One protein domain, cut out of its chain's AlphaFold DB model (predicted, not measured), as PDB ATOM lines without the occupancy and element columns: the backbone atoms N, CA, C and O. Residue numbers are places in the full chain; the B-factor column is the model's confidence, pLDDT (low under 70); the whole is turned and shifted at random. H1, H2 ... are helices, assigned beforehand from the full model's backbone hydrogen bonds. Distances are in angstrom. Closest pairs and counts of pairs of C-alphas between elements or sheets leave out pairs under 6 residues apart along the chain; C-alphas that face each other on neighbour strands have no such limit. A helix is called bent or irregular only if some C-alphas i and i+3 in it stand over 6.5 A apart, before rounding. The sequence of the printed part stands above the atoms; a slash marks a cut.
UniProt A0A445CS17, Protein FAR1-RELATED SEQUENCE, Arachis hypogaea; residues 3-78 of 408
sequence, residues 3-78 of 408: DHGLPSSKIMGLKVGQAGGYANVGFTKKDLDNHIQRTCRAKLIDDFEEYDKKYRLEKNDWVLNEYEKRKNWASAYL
ATOM      1  N   ASP A   3     138.823 206.421 197.533       70.12
ATOM      2  CA  ASP A   3     138.442 207.339 196.438       70.12
ATOM      3  C   ASP A   3     137.984 206.612 195.151       70.12
ATOM      4  O   ASP A   3     137.394 207.217 194.266       70.12
ATOM      5  N   HIS A   4     138.209 205.295 195.059       77.81
ATOM      6  CA  HIS A   4     137.729 204.436 193.969       77.81
ATOM      7  C   HIS A   4     136.553 203.535 194.403       77.81
ATOM      8  O   HIS A   4     136.305 202.502 193.789       77.81
ATOM      9  N   GLY A   5     135.849 203.890 195.486       76.62
ATOM     10  CA  GLY A   5     134.599 203.247 195.910       76.62
ATOM     11  C   GLY A   5     134.748 201.967 196.740       76.62
ATOM     12  O   GLY A   5     133.762 201.266 196.969       76.62
ATOM     13  N   LEU A   6     135.954 201.627 197.209       82.06
ATOM     14  CA  LEU A   6     136.141 200.441 198.049       82.06
ATOM     15  C   LEU A   6     135.724 200.717 199.505       82.06
ATOM     16  O   LEU A   6     136.272 201.630 200.126       82.06
ATOM     17  N   PRO A   7     134.823 199.906 200.098       82.12
ATOM     18  CA  PRO A   7     134.420 200.073 201.490       82.12
ATOM     19  C   PRO A   7     135.578 199.761 202.445       82.12
ATOM     20  O   PRO A   7     136.380 198.855 202.189       82.12
ATOM     21  N   SER A   8     135.625 200.451 203.591       80.31
ATOM     22  CA  SER A   8     136.689 200.301 204.598       80.31
ATOM     23  C   SER A   8     136.925 198.854 205.034       80.31
ATOM     24  O   SER A   8     138.056 198.472 205.312       80.31
ATOM     25  N   SER A   9     135.882 198.018 205.063       81.50
ATOM     26  CA  SER A   9     135.998 196.590 205.382       81.50
ATOM     27  C   SER A   9     136.845 195.818 204.367       81.50
ATOM     28  O   SER A   9     137.672 195.005 204.771       81.50
ATOM     29  N   LYS A  10     136.694 196.097 203.066       86.44
ATOM     30  CA  LYS A  10     137.506 195.478 202.005       86.44
ATOM     31  C   LYS A  10     138.937 196.005 202.023       86.44
ATOM     32  O   LYS A  10     139.869 195.228 201.856       86.44
ATOM     33  N   ILE A  11     139.118 197.301 202.281       88.81
ATOM     34  CA  ILE A  11     140.452 197.905 202.428       88.81
ATOM     35  C   ILE A  11     141.187 197.282 203.624       88.81
ATOM     36  O   ILE A  11     142.344 196.891 203.490       88.81
ATOM     37  N   MET A  12     140.503 197.131 204.764       87.62
ATOM     38  CA  MET A  12     141.053 196.462 205.943       87.62
ATOM     39  C   MET A  12     141.408 195.006 205.633       87.62
ATOM     40  O   MET A  12     142.520 194.587 205.922       87.62
ATOM     41  N   GLY A  13     140.511 194.256 204.984       86.25
ATOM     42  CA  GLY A  13     140.768 192.866 204.596       86.25
ATOM     43  C   GLY A  13     142.001 192.707 203.700       86.25
ATOM     44  O   GLY A  13     142.823 191.830 203.945       86.25
ATOM     45  N   LEU A  14     142.187 193.601 202.721       89.56
ATOM     46  CA  LEU A  14     143.382 193.613 201.869       89.56
ATOM     47  C   LEU A  14     144.657 193.889 202.672       89.56
ATOM     48  O   LEU A  14     145.663 193.213 202.476       89.56
ATOM     49  N   LYS A  15     144.618 194.856 203.595       87.94
ATOM     50  CA  LYS A  15     145.767 195.194 204.446       87.94
ATOM     51  C   LYS A  15     146.121 194.075 205.422       87.94
ATOM     52  O   LYS A  15     147.296 193.778 205.593       87.94
ATOM     53  N   VAL A  16     145.116 193.416 205.989       89.81
ATOM     54  CA  VAL A  16     145.273 192.228 206.841       89.81
ATOM     55  C   VAL A  16     145.885 191.073 206.062       89.81
ATOM     56  O   VAL A  16     146.821 190.449 206.553       89.81
ATOM     57  N   GLY A  17     145.396 190.814 204.846       86.56
ATOM     58  CA  GLY A  17     145.945 189.778 203.971       86.56
ATOM     59  C   GLY A  17     147.406 190.044 203.606       86.56
ATOM     60  O   GLY A  17     148.226 189.139 203.678       86.56
ATOM     61  N   GLN A  18     147.753 191.300 203.301       88.56
ATOM     62  CA  GLN A  18     149.133 191.715 203.011       88.56
ATOM     63  C   GLN A  18     150.063 191.613 204.226       88.56
ATOM     64  O   GLN A  18     151.237 191.298 204.064       88.56
ATOM     65  N   ALA A  19     149.555 191.879 205.429       86.38
ATOM     66  CA  ALA A  19     150.330 191.811 206.666       86.38
ATOM     67  C   ALA A  19     150.393 190.392 207.271       86.38
ATOM     68  O   ALA A  19     151.058 190.183 208.284       86.38
ATOM     69  N   GLY A  20     149.694 189.412 206.691       88.12
ATOM     70  CA  GLY A  20     149.652 188.043 207.212       88.12
ATOM     71  C   GLY A  20     148.843 187.887 208.506       88.12
ATOM     72  O   GLY A  20     149.101 186.973 209.279       88.12
ATOM     73  N   GLY A  21     147.876 188.774 208.766       82.81
ATOM     74  CA  GLY A  21     146.986 188.680 209.926       82.81
ATOM     75  C   GLY A  21     146.734 190.010 210.635       82.81
ATOM     76  O   GLY A  21     147.477 190.975 210.483       82.81
ATOM     77  N   TYR A  22     145.661 190.065 211.430       79.81
ATOM     78  CA  TYR A  22     145.209 191.297 212.094       79.81
ATOM     79  C   TYR A  22     146.233 191.869 213.085       79.81
ATOM     80  O   TYR A  22     146.320 193.087 213.218       79.81
ATOM     81  N   ALA A  23     147.026 191.015 213.738       78.50
ATOM     82  CA  ALA A  23     148.052 191.435 214.694       78.50
ATOM     83  C   ALA A  23     149.202 192.227 214.041       78.50
ATOM     84  O   ALA A  23     149.853 193.026 214.708       78.50
ATOM     85  N   ASN A  24     149.415 192.049 212.735       78.62
ATOM     86  CA  ASN A  24     150.574 192.584 212.019       78.62
ATOM     87  C   ASN A  24     150.279 193.894 211.275       78.62
ATOM     88  O   ASN A  24     151.182 194.511 210.720       78.62
ATOM     89  N   VAL A  25     149.014 194.323 211.230       81.69
ATOM     90  CA  VAL A  25     148.599 195.515 210.472       81.69
ATOM     91  C   VAL A  25     149.021 196.813 211.169       81.69
ATOM     92  O   VAL A  25     149.187 197.831 210.502       81.69
ATOM     93  N   GLY A  26     149.217 196.793 212.493       77.25
ATOM     94  CA  GLY A  26     149.647 197.965 213.269       77.25
ATOM     95  C   GLY A  26     148.600 199.081 213.379       77.25
ATOM     96  O   GLY A  26     148.918 200.186 213.791       77.25
ATOM     97  N   PHE A  27     147.350 198.831 212.981       77.31
ATOM     98  CA  PHE A  27     146.232 199.757 213.170       77.31
ATOM     99  C   PHE A  27     144.897 199.008 213.159       77.31
ATOM    100  O   PHE A  27     144.759 197.945 212.547       77.31
ATOM    101  N   THR A  28     143.885 199.563 213.823       79.31
ATOM    102  CA  THR A  28     142.543 198.974 213.878       79.31
ATOM    103  C   THR A  28     141.669 199.439 212.711       79.31
ATOM    104  O   THR A  28     141.917 200.461 212.067       79.31
ATOM    105  N   LYS A  29     140.551 198.740 212.476       74.25
ATOM    106  CA  LYS A  29     139.516 199.199 211.533       74.25
ATOM    107  C   LYS A  29     139.032 200.620 211.859       74.25
ATOM    108  O   LYS A  29     138.809 201.419 210.954       74.25
ATOM    109  N   LYS A  30     138.928 200.951 213.151       71.62
ATOM    110  CA  LYS A  30     138.547 202.288 213.618       71.62
ATOM    111  C   LYS A  30     139.569 203.341 213.183       71.62
ATOM    112  O   LYS A  30     139.172 204.439 212.809       71.62
ATOM    113  N   ASP A  31     140.857 203.013 213.187       71.38
ATOM    114  CA  ASP A  31     141.926 203.927 212.767       71.38
ATOM    115  C   ASP A  31     141.915 204.180 211.266       71.38
ATOM    116  O   ASP A  31     142.081 205.324 210.837       71.38
ATOM    117  N   LEU A  32     141.635 203.143 210.475       77.94
ATOM    118  CA  LEU A  32     141.417 203.275 209.038       77.94
ATOM    119  C   LEU A  32     140.231 204.206 208.746       77.94
ATOM    120  O   LEU A  32     140.368 205.148 207.964       77.94
ATOM    121  N   ASP A  33     139.101 204.002 209.426       73.06
ATOM    122  CA  ASP A  33     137.923 204.863 209.291       73.06
ATOM    123  C   ASP A  33     138.222 206.307 209.736       73.06
ATOM    124  O   ASP A  33     137.824 207.267 209.075       73.06
ATOM    125  N   ASN A  34     138.984 206.486 210.822       69.50
ATOM    126  CA  ASN A  34     139.437 207.799 211.286       69.50
ATOM    127  C   ASN A  34     140.329 208.495 210.248       69.50
ATOM    128  O   ASN A  34     140.189 209.699 210.027       69.50
ATOM    129  N   HIS A  35     141.257 207.760 209.631       73.00
ATOM    130  CA  HIS A  35     142.171 208.283 208.622       73.00
ATOM    131  C   HIS A  35     141.424 208.689 207.351       73.00
ATOM    132  O   HIS A  35     141.569 209.825 206.908       73.00
ATOM    133  N   ILE A  36     140.562 207.812 206.825       75.12
ATOM    134  CA  ILE A  36     139.700 208.111 205.673       75.12
ATOM    135  C   ILE A  36     138.880 209.368 205.954       75.12
ATOM    136  O   ILE A  36     138.877 210.298 205.154       75.12
ATOM    137  N   GLN A  37     138.261 209.452 207.133       68.38
ATOM    138  CA  GLN A  37     137.471 210.618 207.503       68.38
ATOM    139  C   GLN A  37     138.312 211.904 207.552       68.38
ATOM    140  O   GLN A  37     137.839 212.948 207.111       68.38
ATOM    141  N   ARG A  38     139.555 211.864 208.058       65.81
ATOM    142  CA  ARG A  38     140.467 213.026 208.043       65.81
ATOM    143  C   ARG A  38     140.843 213.444 206.623       65.81
ATOM    144  O   ARG A  38     140.875 214.641 206.351       65.81
ATOM    145  N   THR A  39     141.095 212.484 205.740       67.62
ATOM    146  CA  THR A  39     141.461 212.743 204.344       67.62
ATOM    147  C   THR A  39     140.276 213.298 203.552       67.62
ATOM    148  O   THR A  39     140.418 214.324 202.898       67.62
ATOM    149  N   CYS A  40     139.079 212.718 203.689       66.56
ATOM    150  CA  CYS A  40     137.857 213.257 203.079       66.56
ATOM    151  C   CYS A  40     137.531 214.665 203.601       66.56
ATOM    152  O   CYS A  40     137.131 215.532 202.833       66.56
ATOM    153  N   ARG A  41     137.764 214.940 204.893       63.97
ATOM    154  CA  ARG A  41     137.619 216.292 205.465       63.97
ATOM    155  C   ARG A  41     138.516 217.337 204.805       63.97
ATOM    156  O   ARG A  41     138.140 218.499 204.816       63.97
ATOM    157  N   ALA A  42     139.676 216.950 204.282       62.53
ATOM    158  CA  ALA A  42     140.578 217.881 203.611       62.53
ATOM    159  C   ALA A  42     140.146 218.202 202.168       62.53
ATOM    160  O   ALA A  42     140.452 219.288 201.703       62.53
ATOM    161  N   LYS A  43     139.425 217.291 201.496       66.31
ATOM    162  CA  LYS A  43     139.040 217.407 200.073       66.31
ATOM    163  C   LYS A  43     137.621 217.948 199.827       66.31
ATOM    164  O   LYS A  43     137.319 218.425 198.746       66.31
ATOM    165  N   LEU A  44     136.762 217.928 200.851       65.44
ATOM    166  CA  LEU A  44     135.328 218.253 200.760       65.44
ATOM    167  C   LEU A  44     134.972 219.644 200.201       65.44
ATOM    168  O   LEU A  44     133.830 219.831 199.791       65.44
ATOM    169  N   ILE A  45     135.879 220.624 200.266       61.41
ATOM    170  CA  ILE A  45     135.607 221.990 199.789       61.41
ATOM    171  C   ILE A  45     135.780 222.042 198.268       61.41
ATOM    172  O   ILE A  45     134.855 222.448 197.570       61.41
ATOM    173  N   ASP A  46     136.908 221.534 197.778       64.75
ATOM    174  CA  ASP A  46     137.257 221.525 196.354       64.75
ATOM    175  C   ASP A  46     136.289 220.636 195.548       64.75
ATOM    176  O   ASP A  46     135.810 221.027 194.483       64.75
ATOM    177  N   ASP A  47     135.905 219.480 196.110       69.06
ATOM    178  CA  ASP A  47     134.984 218.534 195.466       69.06
ATOM    179  C   ASP A  47     133.570 219.123 195.269       69.06
ATOM    180  O   ASP A  47     132.865 218.757 194.327       69.06
ATOM    181  N   PHE A  48     133.123 220.025 196.155       69.12
ATOM    182  CA  PHE A  48     131.787 220.626 196.055       69.12
ATOM    183  C   PHE A  48     131.727 221.689 194.955       69.12
ATOM    184  O   PHE A  48     130.744 221.734 194.217       69.12
ATOM    185  N   GLU A  49     132.773 222.505 194.809       69.00
ATOM    186  CA  GLU A  49     132.866 223.517 193.748       69.00
ATOM    187  C   GLU A  49     132.935 222.866 192.357       69.00
ATOM    188  O   GLU A  49     132.288 223.322 191.410       69.00
ATOM    189  N   GLU A  50     133.644 221.739 192.235       73.44
ATOM    190  CA  GLU A  50     133.661 220.947 191.001       73.44
ATOM    191  C   GLU A  50     132.284 220.322 190.698       73.44
ATOM    192  O   GLU A  50     131.827 220.322 189.549       73.44
ATOM    193  N   TYR A  51     131.590 219.818 191.724       72.38
ATOM    194  CA  TYR A  51     130.267 219.204 191.591       72.38
ATOM    195  C   TYR A  51     129.183 220.223 191.211       72.38
ATOM    196  O   TYR A  51     128.369 219.954 190.323       72.38
ATOM    197  N   ASP A  52     129.190 221.404 191.832       72.50
ATOM    198  CA  ASP A  52     128.247 222.492 191.551       72.50
ATOM    199  C   ASP A  52     128.322 222.928 190.078       72.50
ATOM    200  O   ASP A  52     127.307 222.977 189.371       72.50
ATOM    201  N   LYS A  53     129.552 223.079 189.570       75.62
ATOM    202  CA  LYS A  53     129.835 223.411 188.169       75.62
ATOM    203  C   LYS A  53     129.444 222.290 187.203       75.62
ATOM    204  O   LYS A  53     128.881 222.548 186.136       75.62
ATOM    205  N   LYS A  54     129.714 221.029 187.562       80.81
ATOM    206  CA  LYS A  54     129.402 219.856 186.728       80.81
ATOM    207  C   LYS A  54     127.902 219.674 186.506       80.81
ATOM    208  O   LYS A  54     127.491 219.312 185.405       80.81
ATOM    209  N   TYR A  55     127.093 219.927 187.532       78.50
ATOM    210  CA  TYR A  55     125.642 219.734 187.476       78.50
ATOM    211  C   TYR A  55     124.849 221.038 187.291       78.50
ATOM    212  O   TYR A  55     123.620 220.988 187.266       78.50
ATOM    213  N   ARG A  56     125.527 222.184 187.104       76.38
ATOM    214  CA  ARG A  56     124.921 223.522 186.936       76.38
ATOM    215  C   ARG A  56     123.933 223.860 188.060       76.38
ATOM    216  O   ARG A  56     122.850 224.393 187.808       76.38
ATOM    217  N   LEU A  57     124.290 223.510 189.295       77.75
ATOM    218  CA  LEU A  57     123.448 223.703 190.481       77.75
ATOM    219  C   LEU A  57     123.590 225.107 191.096       77.75
ATOM    220  O   LEU A  57     122.830 225.444 192.001       77.75
ATOM    221  N   GLU A  58     124.443 225.949 190.506       73.44
ATOM    222  CA  GLU A  58     124.781 227.322 190.910       73.44
ATOM    223  C   GLU A  58     123.563 228.243 191.134       73.44
ATOM    224  O   GLU A  58     123.659 229.243 191.838       73.44
ATOM    225  N   LYS A  59     122.408 227.935 190.524       75.81
ATOM    226  CA  LYS A  59     121.157 228.716 190.637       75.81
ATOM    227  C   LYS A  59     120.087 228.060 191.513       75.81
ATOM    228  O   LYS A  59     118.957 228.538 191.556       75.81
ATOM    229  N   ASN A  60     120.387 226.929 192.145       83.19
ATOM    230  CA  ASN A  60     119.428 226.234 192.990       83.19
ATOM    231  C   ASN A  60     119.495 226.788 194.418       83.19
ATOM    232  O   ASN A  60     120.414 226.471 195.173       83.19
ATOM    233  N   ASP A  61     118.478 227.560 194.801       82.00
ATOM    234  CA  ASP A  61     118.377 228.193 196.122       82.00
ATOM    235  C   ASP A  61     118.523 227.204 197.286       82.00
ATOM    236  O   ASP A  61     119.085 227.545 198.327       82.00
ATOM    237  N   TRP A  62     118.052 225.959 197.132       83.00
ATOM    238  CA  TRP A  62     118.200 224.938 198.170       83.00
ATOM    239  C   TRP A  62     119.662 224.513 198.337       83.00
ATOM    240  O   TRP A  62     120.138 224.425 199.468       83.00
ATOM    241  N   VAL A  63     120.381 224.304 197.228       80.25
ATOM    242  CA  VAL A  63     121.805 223.919 197.236       80.25
ATOM    243  C   VAL A  63     122.655 225.052 197.804       80.25
ATOM    244  O   VAL A  63     123.493 224.800 198.668       80.25
ATOM    245  N   LEU A  64     122.390 226.294 197.394       79.25
ATOM    246  CA  LEU A  64     123.069 227.481 197.917       79.25
ATOM    247  C   LEU A  64     122.849 227.637 199.427       79.25
ATOM    248  O   LEU A  64     123.811 227.741 200.184       79.25
ATOM    249  N   ASN A  65     121.601 227.568 199.891       81.38
ATOM    250  CA  ASN A  65     121.263 227.676 201.313       81.38
ATOM    251  C   ASN A  65     121.863 226.536 202.158       81.38
ATOM    252  O   ASN A  65     122.261 226.750 203.306       81.38
ATOM    253  N   GLU A  66     121.939 225.318 201.618       77.94
ATOM    254  CA  GLU A  66     122.580 224.195 202.309       77.94
ATOM    255  C   GLU A  66     124.108 224.360 202.342       77.94
ATOM    256  O   GLU A  66     124.742 224.126 203.378       77.94
ATOM    257  N   TYR A  67     124.698 224.847 201.244       76.94
ATOM    258  CA  TYR A  67     126.121 225.162 201.147       76.94
ATOM    259  C   TYR A  67     126.524 226.303 202.083       76.94
ATOM    260  O   TYR A  67     127.552 226.215 202.752       76.94
ATOM    261  N   GLU A  68     125.723 227.357 202.231       79.25
ATOM    262  CA  GLU A  68     125.971 228.422 203.213       79.25
ATOM    263  C   GLU A  68     126.040 227.877 204.648       79.25
ATOM    264  O   GLU A  68     126.881 228.295 205.451       79.25
ATOM    265  N   LYS A  69     125.228 226.861 204.956       76.38
ATOM    266  CA  LYS A  69     125.194 226.195 206.266       76.38
ATOM    267  C   LYS A  69     126.275 225.135 206.452       76.38
ATOM    268  O   LYS A  69     126.348 224.559 207.539       76.38
ATOM    269  N   ARG A  70     127.160 224.908 205.471       73.94
ATOM    270  CA  ARG A  70     128.201 223.861 205.516       73.94
ATOM    271  C   ARG A  70     129.057 223.880 206.771       73.94
ATOM    272  O   ARG A  70     129.406 222.824 207.284       73.94
ATOM    273  N   LYS A  71     129.325 225.057 207.344       68.12
ATOM    274  CA  LYS A  71     130.083 225.183 208.600       68.12
ATOM    275  C   LYS A  71     129.436 224.450 209.788       68.12
ATOM    276  O   LYS A  71     130.132 224.112 210.739       68.12
ATOM    277  N   ASN A  72     128.131 224.185 209.730       63.31
ATOM    278  CA  ASN A  72     127.371 223.547 210.806       63.31
ATOM    279  C   ASN A  72     127.335 222.014 210.708       63.31
ATOM    280  O   ASN A  72     127.114 221.350 211.720       63.31
ATOM    281  N   TRP A  73     127.531 221.444 209.518       65.00
ATOM    282  CA  TRP A  73     127.367 220.004 209.282       65.00
ATOM    283  C   TRP A  73     128.579 219.346 208.613       65.00
ATOM    284  O   TRP A  73     128.866 218.175 208.878       65.00
ATOM    285  N   ALA A  74     129.337 220.076 207.793       64.75
ATOM    286  CA  ALA A  74     130.516 219.540 207.136       64.75
ATOM    287  C   ALA A  74     131.673 219.461 208.132       64.75
ATOM    288  O   ALA A  74     132.200 220.454 208.635       64.75
ATOM    289  N   SER A  75     132.106 218.231 208.389       58.53
ATOM    290  CA  SER A  75     133.115 217.943 209.410       58.53
ATOM    291  C   SER A  75     134.502 218.554 209.148       58.53
ATOM    292  O   SER A  75     135.323 218.584 210.063       58.53
ATOM    293  N   ALA A  76     134.750 219.065 207.936       64.25
ATOM    294  CA  ALA A  76     135.931 219.853 207.577       64.25
ATOM    295  C   ALA A  76     136.022 221.170 208.371       64.25
ATOM    296  O   ALA A  76     137.094 221.534 208.845       64.25
ATOM    297  N   TYR A  77     134.878 221.825 208.593       61.75
ATOM    298  CA  TYR A  77     134.766 223.113 209.288       61.75
ATOM    299  C   TYR A  77     134.532 222.977 210.801       61.75
ATOM    300  O   TYR A  77     134.342 223.971 211.493       61.75
ATOM    301  N   LEU A  78     134.531 221.749 211.328       61.25
ATOM    302  CA  LEU A  78     134.376 221.468 212.759       61.25
ATOM    303  C   LEU A  78     135.727 221.227 213.458       61.25
ATOM    304  O   LEU A  78     135.748 220.761 214.593       61.25
TER     305      LEU A  78
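AT A GLANCE: This is residues 3 to 78 of the 408 residues of the protein "Protein FAR1-RELATED SEQUENCE" of Arachis hypogaea (UniProt A0A445CS17). What shape do these residues make? A long helix, bent into two arms H2a and H2b, makes the length of a drawn-out shape; H1 meets the first residues of H2a at an open corner, and beyond H2b the printed part folds back through H3, H4 and H5, until H5 packs thinly on residues 41 to 42 of H2a, beside the bend. What is it made of, and how spread out is it? The printed part has 76 residues with five named helices, in the order H1 H2 H3 H4 H5, and no named strand: the class is all helix. It is only just loose, close to extended, with a radius of gyration of the C-alphas of 17.1 A and spans of 52 by 25 by 15 A.

HOW THE PARTS SIT: How does the first helix stand to the next? H1, residues 8 to 19, touches H2a, residues 29 to 42, with residues 8 to 12 alone, the closest C-alphas being those of Met 12 and Lys 29, 6.4 A apart. They run opposite ways at a steep tilt of 61 degrees. What happens at residues 43 and 44? By its hydrogen bonds H2, residues 29 to 55, was assigned as one helix, but it is bent, with C-alphas 42 and 45 being 7.5 A apart. Its arms H2a and H2b, residues 45 to 55, stand at a steep tilt of 68 degrees, only just short of about perpendicular. Where do the last helices go? H3, residues 61 to 68, and H2b are apart, and H3 and H4, residues 70 to 73, meet only through their link. H4 and H5, residues 75 to 78, touch only at the corner, with the C-alphas of Lys 71 and Tyr 77 closest at 5.2 A; H5 and H2a only just touch, with 3 pairs of C-alphas within 8 A, those of Arg 41 and Ala 76 closest at 4.5 A. What do the backbone N and O atoms show? Every O i to N i+4 pair is within hydrogen-bond range in H1, H2a, H2b and H3; H4 and H5 are too short for such a pair, and each has its one O i to N i+3 pair within range.

IN THESE COORDINATES: Where does the first helix begin? C-alpha 8 of H1 is at (136.689, 200.301, 204.598), and H1 is 16.2 A long from first to last C-alpha. How long are the arms and the helix after them? H2a, from C-alpha 29 at (139.516, 199.199, 211.533), measures 20.3 A, H2b 16.0 A and H3 10.4 A. Where does the last helix end? C-alpha 78 of H5 is at (134.376, 221.468, 212.759).

THE WHOLE: How large is it? The two C-alphas farthest apart are those of Gly 20 and Lys 59, at 52.4 A. Are there cuts or long links? The printed part has no cut; the link H1 to H2 is short, and those from H2 to H3, H3 to H4 and H4 to H5 are tight. Where is the confidence low? The mean pLDDT of the printed part is 75.5; residue 34, residues 37 to 49 and residues 71 to 78 are under 70.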